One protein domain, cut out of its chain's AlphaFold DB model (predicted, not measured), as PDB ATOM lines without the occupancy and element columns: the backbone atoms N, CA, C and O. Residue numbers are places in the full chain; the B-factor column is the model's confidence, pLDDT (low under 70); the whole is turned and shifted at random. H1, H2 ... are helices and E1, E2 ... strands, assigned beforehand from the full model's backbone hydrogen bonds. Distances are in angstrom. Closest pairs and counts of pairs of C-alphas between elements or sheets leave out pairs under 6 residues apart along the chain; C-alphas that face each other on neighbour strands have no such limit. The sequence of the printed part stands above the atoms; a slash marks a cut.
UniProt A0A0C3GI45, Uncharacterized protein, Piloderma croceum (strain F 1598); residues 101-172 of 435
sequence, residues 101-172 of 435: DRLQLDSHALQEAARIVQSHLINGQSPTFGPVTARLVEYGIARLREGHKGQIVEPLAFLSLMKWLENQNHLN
ATOM      1  N   ASP A 101       4.679 -33.235   3.713       95.19
ATOM      2  CA  ASP A 101       3.952 -31.998   3.408       95.19
ATOM      3  C   ASP A 101       2.464 -32.122   3.761       95.19
ATOM      4  O   ASP A 101       1.857 -31.204   4.308       95.19
ATOM      5  N   ARG A 102       1.862 -33.295   3.513       95.44
ATOM      6  CA  ARG A 102       0.458 -33.552   3.867       95.44
ATOM      7  C   ARG A 102       0.277 -33.680   5.373       95.44
ATOM      8  O   ARG A 102      -0.706 -33.162   5.895       95.44
ATOM      9  N   LEU A 103       1.224 -34.318   6.063       94.31
ATOM     10  CA  LEU A 103       1.220 -34.375   7.523       94.31
ATOM     11  C   LEU A 103       1.345 -32.972   8.136       94.31
ATOM     12  O   LEU A 103       0.628 -32.663   9.080       94.31
ATOM     13  N   GLN A 104       2.212 -32.114   7.591       94.25
ATOM     14  CA  GLN A 104       2.422 -30.749   8.080       94.25
ATOM     15  C   GLN A 104       1.148 -29.894   8.008       94.25
ATOM     16  O   GLN A 104       0.914 -29.058   8.879       94.25
ATOM     17  N   LEU A 105       0.321 -30.113   6.983       94.06
ATOM     18  CA  LEU A 105      -0.940 -29.397   6.775       94.06
ATOM     19  C   LEU A 105      -2.100 -29.931   7.636       94.06
ATOM     20  O   LEU A 105      -3.084 -29.218   7.831       94.06
ATOM     21  N   ASP A 106      -2.009 -31.157   8.159       93.31
ATOM     22  CA  ASP A 106      -3.024 -31.765   9.026       93.31
ATOM     23  C   ASP A 106      -2.598 -31.677  10.498       93.31
ATOM     24  O   ASP A 106      -1.953 -32.572  11.049       93.31
ATOM     25  N   SER A 107      -2.994 -30.591  11.170       89.62
ATOM     26  CA  SER A 107      -2.623 -30.335  12.567       89.62
ATOM     27  C   SER A 107      -3.042 -31.452  13.528       89.62
ATOM     28  O   SER A 107      -2.371 -31.667  14.537       89.62
ATOM     29  N   HIS A 108      -4.144 -32.157  13.247       88.31
ATOM     30  CA  HIS A 108      -4.623 -33.237  14.108       88.31
ATOM     31  C   HIS A 108      -3.754 -34.487  13.942       88.31
ATOM     32  O   HIS A 108      -3.252 -35.020  14.933       88.31
ATOM     33  N   ALA A 109      -3.531 -34.934  12.700       89.94
ATOM     34  CA  ALA A 109      -2.654 -36.071  12.418       89.94
ATOM     35  C   ALA A 109      -1.219 -35.808  12.901       89.94
ATOM     36  O   ALA A 109      -0.562 -36.706  13.426       89.94
ATOM     37  N   LEU A 110      -0.756 -34.565  12.786       90.81
ATOM     38  CA  LEU A 110       0.549 -34.119  13.251       90.81
ATOM     39  C   LEU A 110       0.696 -34.182  14.778       90.81
ATOM     40  O   LEU A 110       1.669 -34.746  15.280       90.81
ATOM     41  N   GLN A 111      -0.281 -33.666  15.530       85.81
ATOM     42  CA  GLN A 111      -0.302 -33.790  16.992       85.81
ATOM     43  C   GLN A 111      -0.390 -35.253  17.438       85.81
ATOM     44  O   GLN A 111       0.269 -35.649  18.403       85.81
ATOM     45  N   GLU A 112      -1.172 -36.067  16.727       86.19
ATOM     46  CA  GLU A 112      -1.262 -37.501  16.979       86.19
ATOM     47  C   GLU A 112       0.093 -38.185  16.754       86.19
ATOM     48  O   GLU A 112       0.560 -38.899  17.638       86.19
ATOM     49  N   ALA A 113       0.764 -37.912  15.633       88.88
ATOM     50  CA  ALA A 113       2.091 -38.429  15.315       88.88
ATOM     51  C   ALA A 113       3.148 -38.018  16.353       88.88
ATOM     52  O   ALA A 113       3.927 -38.862  16.802       88.88
ATOM     53  N   ALA A 114       3.133 -36.757  16.798       87.44
ATOM     54  CA  ALA A 114       4.004 -36.286  17.870       87.44
ATOM     55  C   ALA A 114       3.761 -37.067  19.167       87.44
ATOM     56  O   ALA A 114       4.696 -37.629  19.733       87.44
ATOM     57  N   ARG A 115       2.500 -37.209  19.588       82.12
ATOM     58  CA  ARG A 115       2.137 -37.986  20.782       82.12
ATOM     59  C   ARG A 115       2.565 -39.454  20.671       82.12
ATOM     60  O   ARG A 115       2.991 -40.037  21.665       82.12
ATOM     61  N   ILE A 116       2.468 -40.046  19.477       82.81
ATOM     62  CA  ILE A 116       2.916 -41.417  19.204       82.81
ATOM     63  C   ILE A 116       4.415 -41.558  19.477       82.81
ATOM     64  O   ILE A 116       4.816 -42.453  20.222       82.81
ATOM     65  N   VAL A 117       5.229 -40.677  18.892       84.19
ATOM     66  CA  VAL A 117       6.687 -40.703  19.064       84.19
ATOM     67  C   VAL A 117       7.063 -40.488  20.524       84.19
ATOM     68  O   VAL A 117       7.844 -41.257  21.072       84.19
ATOM     69  N   GLN A 118       6.446 -39.515  21.186       79.88
ATOM     70  CA  GLN A 118       6.734 -39.182  22.583       79.88
ATOM     71  C   GLN A 118       6.372 -40.324  23.527       79.88
ATOM     72  O   GLN A 118       7.206 -40.766  24.313       79.88
ATOM     73  N   SER A 119       5.163 -40.874  23.388       76.94
ATOM     74  CA  SER A 119       4.746 -42.031  24.173       76.94
ATOM     75  C   SER A 119       5.665 -43.227  23.944       76.94
ATOM     76  O   SER A 119       5.878 -43.997  24.874       76.94
ATOM     77  N   HIS A 120       6.195 -43.426  22.735       78.56
ATOM     78  CA  HIS A 120       7.139 -44.511  22.483       78.56
ATOM     79  C   HIS A 120       8.497 -44.256  23.148       78.56
ATOM     80  O   HIS A 120       9.004 -45.144  23.828       78.56
ATOM     81  N   LEU A 121       9.056 -43.050  22.993       75.44
ATOM     82  CA  LEU A 121      10.340 -42.663  23.585       75.44
ATOM     83  C   LEU A 121      10.321 -42.744  25.112       75.44
ATOM     84  O   LEU A 121      11.298 -43.170  25.719       75.44
ATOM     85  N   ILE A 122       9.206 -42.345  25.723       70.69
ATOM     86  CA  ILE A 122       9.090 -42.290  27.175       70.69
ATOM     87  C   ILE A 122       8.658 -43.641  27.737       70.69
ATOM     88  O   ILE A 122       9.316 -44.162  28.630       70.69
ATOM     89  N   ASN A 123       7.601 -44.253  27.193       70.88
ATOM     90  CA  ASN A 123       7.021 -45.459  27.788       70.88
ATOM     91  C   ASN A 123       7.656 -46.764  27.284       70.88
ATOM     92  O   ASN A 123       7.323 -47.838  27.784       70.88
ATOM     93  N   GLY A 124       8.502 -46.713  26.248       65.75
ATOM     94  CA  GLY A 124       9.107 -47.893  25.616       65.75
ATOM     95  C   GLY A 124       8.101 -48.858  24.970       65.75
ATOM     96  O   GLY A 124       8.478 -49.925  24.486       65.75
ATOM     97  N   GLN A 125       6.807 -48.523  24.961       63.50
ATOM     98  CA  GLN A 125       5.770 -49.361  24.375       63.50
ATOM     99  C   GLN A 125       5.721 -49.136  22.867       63.50
ATOM    100  O   GLN A 125       5.611 -47.998  22.404       63.50
ATOM    101  N   SER A 126       5.772 -50.220  22.080       58.38
ATOM    102  CA  SER A 126       5.430 -50.143  20.659       58.38
ATOM    103  C   SER A 126       4.048 -49.503  20.535       58.38
ATOM    104  O   SER A 126       3.118 -49.976  21.189       58.38
ATOM    105  N   PRO A 127       3.899 -48.449  19.727       59.41
ATOM    106  CA  PRO A 127       2.685 -47.654  19.687       59.41
ATOM    107  C   PRO A 127       1.490 -48.475  19.168       59.41
ATOM    108  O   PRO A 127       1.241 -48.558  17.965       59.41
ATOM    109  N   THR A 128       0.744 -49.119  20.068       53.69
ATOM    110  CA  THR A 128      -0.515 -49.814  19.777       53.69
ATOM    111  C   THR A 128      -1.666 -48.866  20.058       53.69
ATOM    112  O   THR A 128      -2.367 -48.955  21.062       53.69
ATOM    113  N   PHE A 129      -1.856 -47.902  19.166       54.19
ATOM    114  CA  PHE A 129      -2.908 -46.918  19.368       54.19
ATOM    115  C   PHE A 129      -4.239 -47.391  18.797       54.19
ATOM    116  O   PHE A 129      -4.309 -48.416  18.117       54.19
ATOM    117  N   GLY A 130      -5.305 -46.702  19.213       54.00
ATOM    118  CA  GLY A 130      -6.695 -47.004  18.881       54.00
ATOM    119  C   GLY A 130      -6.975 -46.886  17.377       54.00
ATOM    120  O   GLY A 130      -6.159 -47.306  16.559       54.00
ATOM    121  N   PRO A 131      -8.123 -46.354  16.946       50.75
ATOM    122  CA  PRO A 131      -8.270 -45.980  15.549       50.75
ATOM    123  C   PRO A 131      -7.305 -44.818  15.281       50.75
ATOM    124  O   PRO A 131      -7.683 -43.659  15.402       50.75
ATOM    125  N   VAL A 132      -6.040 -45.131  14.975       54.62
ATOM    126  CA  VAL A 132      -5.137 -44.201  14.301       54.62
ATOM    127  C   VAL A 132      -5.938 -43.606  13.169       54.62
ATOM    128  O   VAL A 132      -6.562 -44.352  12.402       54.62
ATOM    129  N   THR A 133      -5.969 -42.278  13.110       63.12
ATOM    130  CA  THR A 133      -6.689 -41.598  12.044       63.12
ATOM    131  C   THR A 133      -6.266 -42.210  10.713       63.12
ATOM    132  O   THR A 133      -5.075 -42.391  10.448       63.12
ATOM    133  N   ALA A 134      -7.244 -42.564   9.872       77.88
ATOM    134  CA  ALA A 134      -6.994 -43.124   8.541       77.88
ATOM    135  C   ALA A 134      -5.925 -42.318   7.772       77.88
ATOM    136  O   ALA A 134      -5.150 -42.891   7.016       77.88
ATOM    137  N   ARG A 135      -5.791 -41.023   8.094       89.06
ATOM    138  CA  ARG A 135      -4.745 -40.091   7.658       89.06
ATOM    139  C   ARG A 135      -3.312 -40.589   7.814       89.06
ATOM    140  O   ARG A 135      -2.592 -40.597   6.825       89.06
ATOM    141  N   LEU A 136      -2.873 -41.062   8.986       90.06
ATOM    142  CA  LEU A 136      -1.483 -41.534   9.128       90.06
ATOM    143  C   LEU A 136      -1.214 -42.782   8.277       90.06
ATOM    144  O   LEU A 136      -0.080 -43.002   7.851       90.06
ATOM    145  N   VAL A 137      -2.241 -43.595   8.004       89.31
ATOM    146  CA  VAL A 137      -2.148 -44.714   7.057       89.31
ATOM    147  C   VAL A 137      -2.119 -44.205   5.612       89.31
ATOM    148  O   VAL A 137      -1.283 -44.661   4.835       89.31
ATOM    149  N   GLU A 138      -2.973 -43.239   5.265       89.62
ATOM    150  CA  GLU A 138      -3.025 -42.587   3.947       89.62
ATOM    151  C   GLU A 138      -1.696 -41.909   3.587       89.62
ATOM    152  O   GLU A 138      -1.221 -42.081   2.471       89.62
ATOM    153  N   TYR A 139      -1.049 -41.227   4.539       92.75
ATOM    154  CA  TYR A 139       0.277 -40.607   4.363       92.75
ATOM    155  C   TYR A 139       1.417 -41.633   4.334       92.75
ATOM    156  O   TYR A 139       2.597 -41.297   4.209       92.75
ATOM    157  N   GLY A 140       1.077 -42.911   4.503       89.88
ATOM    158  CA  GLY A 140       2.019 -44.008   4.528       89.88
ATOM    159  C   GLY A 140       2.916 -43.998   5.759       89.88
ATOM    160  O   GLY A 140       3.979 -44.597   5.694       89.88
ATOM    161  N   ILE A 141       2.555 -43.379   6.878       91.25
ATOM    162  CA  ILE A 141       3.365 -43.367   8.112       91.25
ATOM    163  C   ILE A 141       3.014 -44.568   8.994       91.25
ATOM    164  O   ILE A 141       3.896 -45.292   9.452       91.25
ATOM    165  N   ALA A 142       1.721 -44.850   9.135       90.06
ATOM    166  CA  ALA A 142       1.187 -45.993   9.863       90.06
ATOM    167  C   ALA A 142       0.651 -47.072   8.909       90.06
ATOM    168  O   ALA A 142       0.590 -46.896   7.691       90.06
ATOM    169  N   ARG A 143       0.236 -48.208   9.473       85.81
ATOM    170  CA  ARG A 143      -0.483 -49.262   8.748       85.81
ATOM    171  C   ARG A 143      -1.595 -49.869   9.581       85.81
ATOM    172  O   ARG A 143      -1.469 -49.945  10.796       85.81
ATOM    173  N   LEU A 144      -2.634 -50.375   8.923       84.94
ATOM    174  CA  LEU A 144      -3.701 -51.119   9.589       84.94
ATOM    175  C   LEU A 144      -3.200 -52.499  10.041       84.94
ATOM    176  O   LEU A 144      -2.607 -53.247   9.261       84.94
ATOM    177  N   ARG A 145      -3.467 -52.838  11.301       80.19
ATOM    178  CA  ARG A 145      -3.339 -54.179  11.883       80.19
ATOM    179  C   ARG A 145      -4.714 -54.724  12.276       80.19
ATOM    180  O   ARG A 145      -5.737 -54.082  12.039       80.19
ATOM    181  N   GLU A 146      -4.721 -55.943  12.816       78.12
ATOM    182  CA  GLU A 146      -5.909 -56.665  13.283       78.12
ATOM    183  C   GLU A 146      -6.913 -55.729  13.979       78.12
ATOM    184  O   GLU A 146      -6.563 -54.972  14.887       78.12
ATOM    185  N   GLY A 147      -8.162 -55.746  13.505       74.19
ATOM    186  CA  GLY A 147      -9.222 -54.871  14.012       74.19
ATOM    187  C   GLY A 147      -9.174 -53.422  13.509       74.19
ATOM    188  O   GLY A 147      -9.670 -52.542  14.205       74.19
ATOM    189  N   HIS A 148      -8.575 -53.162  12.338       73.25
ATOM    190  CA  HIS A 148      -8.483 -51.830  11.710       73.25
ATOM    191  C   HIS A 148      -7.792 -50.762  12.570       73.25
ATOM    192  O   HIS A 148      -7.967 -49.564  12.353       73.25
ATOM    193  N   LYS A 149      -6.970 -51.181  13.532       76.75
ATOM    194  CA  LYS A 149      -6.158 -50.262  14.328       76.75
ATOM    195  C   LYS A 149      -4.895 -49.934  13.554       76.75
ATOM    196  O   LYS A 149      -4.165 -50.848  13.161       76.75
ATOM    197  N   GLY A 150      -4.637 -48.656  13.303       79.88
ATOM    198  CA  GLY A 150      -3.365 -48.262  12.710       79.88
ATOM    199  C   GLY A 150      -2.240 -48.346  13.740       79.88
ATOM    200  O   GLY A 150      -2.447 -48.114  14.927       79.88
ATOM    201  N   GLN A 151      -1.046 -48.727  13.301       82.75
ATOM    202  CA  GLN A 151       0.146 -48.802  14.144       82.75
ATOM    203  C   GLN A 151       1.383 -48.421  13.327       82.75
ATOM    204  O   GLN A 151       1.455 -48.726  12.131       82.75
ATOM    205  N   ILE A 152       2.358 -47.789  13.980       85.88
ATOM    206  CA  ILE A 152       3.707 -47.577  13.439       85.88
ATOM    207  C   ILE A 152       4.591 -48.647  14.070       85.88
ATOM    208  O   ILE A 152       5.020 -48.525  15.210       85.88
ATOM    209  N   VAL A 153       4.792 -49.751  13.363       80.81
ATOM    210  CA  VAL A 153       5.523 -50.914  13.905       80.81
ATOM    211  C   VAL A 153       6.841 -51.145  13.185       80.81
ATOM    212  O   VAL A 153       7.600 -52.031  13.561       80.81
ATOM    213  N   GLU A 154       7.080 -50.396  12.116       86.19
ATOM    214  CA  GLU A 154       8.276 -50.478  11.302       86.19
ATOM    215  C   GLU A 154       9.319 -49.486  11.825       86.19
ATOM    216  O   GLU A 154       9.060 -48.277  11.789       86.19
ATOM    217  N   PRO A 155      10.499 -49.960  12.266       84.75
ATOM    218  CA  PRO A 155      11.518 -49.098  12.861       84.75
ATOM    219  C   PRO A 155      11.936 -47.946  11.950       84.75
ATOM    220  O   PRO A 155      11.993 -46.807  12.398       84.75
ATOM    221  N   LEU A 156      12.122 -48.201  10.650       89.06
ATOM    222  CA  LEU A 156      12.483 -47.148   9.701       89.06
ATOM    223  C   LEU A 156      11.418 -46.046   9.595       89.06
ATOM    224  O   LEU A 156      11.764 -44.869   9.556       89.06
ATOM    225  N   ALA A 157      10.129 -46.402   9.590       90.62
ATOM    226  CA  ALA A 157       9.049 -45.415   9.534       90.62
ATOM    227  C   ALA A 157       8.969 -44.590  10.822       90.62
ATOM    228  O   ALA A 157       8.799 -43.374  10.763       90.62
ATOM    229  N   PHE A 158       9.140 -45.249  11.969       88.62
ATOM    230  CA  PHE A 158       9.173 -44.585  13.264       88.62
ATOM    231  C   PHE A 158      10.349 -43.603  13.373       88.62
ATOM    232  O   PHE A 158      10.139 -42.438  13.699       88.62
ATOM    233  N   LEU A 159      11.566 -44.045  13.034       86.38
ATOM    234  CA  LEU A 159      12.771 -43.211  13.068       86.38
ATOM    235  C   LEU A 159      12.669 -42.022  12.107       86.38
ATOM    236  O   LEU A 159      13.042 -40.909  12.471       86.38
ATOM    237  N   SER A 160      12.116 -42.235  10.910       91.12
ATOM    238  CA  SER A 160      11.916 -41.152   9.937       91.12
ATOM    239  C   SER A 160      10.925 -40.106  10.453       91.12
ATOM    240  O   SER A 160      11.179 -38.911  10.336       91.12
ATOM    241  N   LEU A 161       9.820 -40.542  11.073       91.69
ATOM    242  CA  LEU A 161       8.847 -39.637  11.686       91.69
ATOM    243  C   LEU A 161       9.461 -38.856  12.854       91.69
ATOM    244  O   LEU A 161       9.264 -37.648  12.947       91.69
ATOM    245  N   MET A 162      10.194 -39.538  13.735       87.44
ATOM    246  CA  MET A 162      10.864 -38.916  14.876       87.44
ATOM    247  C   MET A 162      11.817 -37.817  14.412       87.44
ATOM    248  O   MET A 162      11.698 -36.681  14.866       87.44
ATOM    249  N   LYS A 163      12.696 -38.117  13.446       87.25
ATOM    250  CA  LYS A 163      13.645 -37.121  12.951       87.25
ATOM    251  C   LYS A 163      12.960 -35.968  12.224       87.25
ATOM    252  O   LYS A 163      13.344 -34.811  12.381       87.25
ATOM    253  N   TRP A 164      11.909 -36.258  11.461       91.56
ATOM    254  CA  TRP A 164      11.127 -35.209  10.819       91.56
ATOM    255  C   TRP A 164      10.464 -34.269  11.843       91.56
ATOM    256  O   TRP A 164      10.476 -33.056  11.635       91.56
ATOM    257  N   LEU A 165       9.942 -34.806  12.955       89.56
ATOM    258  CA  LEU A 165       9.362 -34.031  14.060       89.56
ATOM    259  C   LEU A 165      10.403 -33.200  14.820       89.56
ATOM    260  O   LEU A 165      10.093 -32.078  15.210       89.56
ATOM    261  N   GLU A 166      11.624 -33.709  15.015       84.25
ATOM    262  CA  GLU A 166      12.726 -32.942  15.622       84.25
ATOM    263  C   GLU A 166      13.027 -31.657  14.844       84.25
ATOM    264  O   GLU A 166      13.290 -30.617  15.443       84.25
ATOM    265  N   ASN A 167      12.907 -31.704  13.516       86.38
ATOM    266  CA  ASN A 167      13.099 -30.541  12.649       86.38
ATOM    267  C   ASN A 167      11.913 -29.550  12.688       86.38
ATOM    268  O   ASN A 167      11.969 -28.497  12.052       86.38
ATOM    269  N   GLN A 168      10.831 -29.855  13.418       87.12
ATOM    270  CA  GLN A 168       9.687 -28.959  13.595       87.12
ATOM    271  C   GLN A 168       9.832 -28.144  14.890       87.12
ATOM    272  O   GLN A 168       9.516 -28.616  15.982       87.12
ATOM    273  N   ASN A 169      10.199 -26.863  14.769       78.00
ATOM    274  CA  ASN A 169      10.429 -25.952  15.909       78.00
ATOM    275  C   ASN A 169       9.286 -25.887  16.947       78.00
ATOM    276  O   ASN A 169       9.511 -25.535  18.099       78.00
ATOM    277  N   HIS A 170       8.046 -26.177  16.545       78.50
ATOM    278  CA  HIS A 170       6.850 -26.053  17.387       78.50
ATOM    279  C   HIS A 170       6.313 -27.396  17.910       78.50
ATOM    280  O   HIS A 170       5.347 -27.401  18.672       78.50
ATOM    281  N   LEU A 171       6.913 -28.521  17.508       76.94
ATOM    282  CA  LEU A 171       6.442 -29.876  17.834       76.94
ATOM    283  C   LEU A 171       7.531 -30.761  18.425       76.94
ATOM    284  O   LEU A 171       7.327 -31.966  18.588       76.94
ATOM    285  N   ASN A 172       8.662 -30.159  18.787       75.81
ATOM    286  CA  ASN A 172       9.656 -30.848  19.583       75.81
ATOM    287  C   ASN A 172       9.037 -31.332  20.913       75.81
ATOM    288  O   ASN A 172       7.985 -30.863  21.370       75.81
TER     289      ASN A 172
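What this domain is: This is residues 101 to 172 of the 435 residues of an uncharacterized protein of Piloderma croceum (strain F 1598) (UniProt A0A0C3GI45). What is the main picture? Helices H2 and H4 cross steeply, with short H1 and H3 near H2's first residues and a small antiparallel hairpin, E1-E2, beside H3. What makes it up? The 72 printed residues include H1, H2, H3, E1, E2 and H4 in that order, mostly helix. The whole is compact, with radius of gyration of the C-alphas 11.2 A and spans 35 by 26 by 19 A.

How they stand to each other: What does H1, residues 101 to 105, touch? It only just touches H2, residues 107 to 123, only at the corner, with 3 C-alpha pairs within 8 A, Leu 103 and Leu 110 closest at 5.8 A. What else touches H2? H3, residues 134 to 138, only just touches H2's residues 109 to 113 alone, with 3 such pairs, C-alphas of Ala 109 and Leu 136 closest at 6.5 A. H4, residues 155 to 166, touches residues 113 to 117 alone, C-alphas of Val 117 and Met 162 closest at 6.2 A, at a steep tilt of 68 degrees, only just short of perpendicular, opposite ways. Which backbone atoms pair? In hairpin E1, residues 143 to 145, and E2, residues 149 to 151, N 145 and O 149 are within hydrogen-bond range at 2.8 A; in H1, H2, H3 and H4 every O i to N i+4 pair is.

Where its parts are: Where do the elements begin and end? H1 begins at C-alpha 101 (3.952, -31.998, 3.408); H4 ends at C-alpha 166 (12.726, -32.942, 15.622). How long are they? H2 measures 23.5 A, H4 16.4 A.

The domain as a whole: Is anything cut? The printed part has no cut and no long link. Where is confidence low? Residues 124 to 133 are under 70.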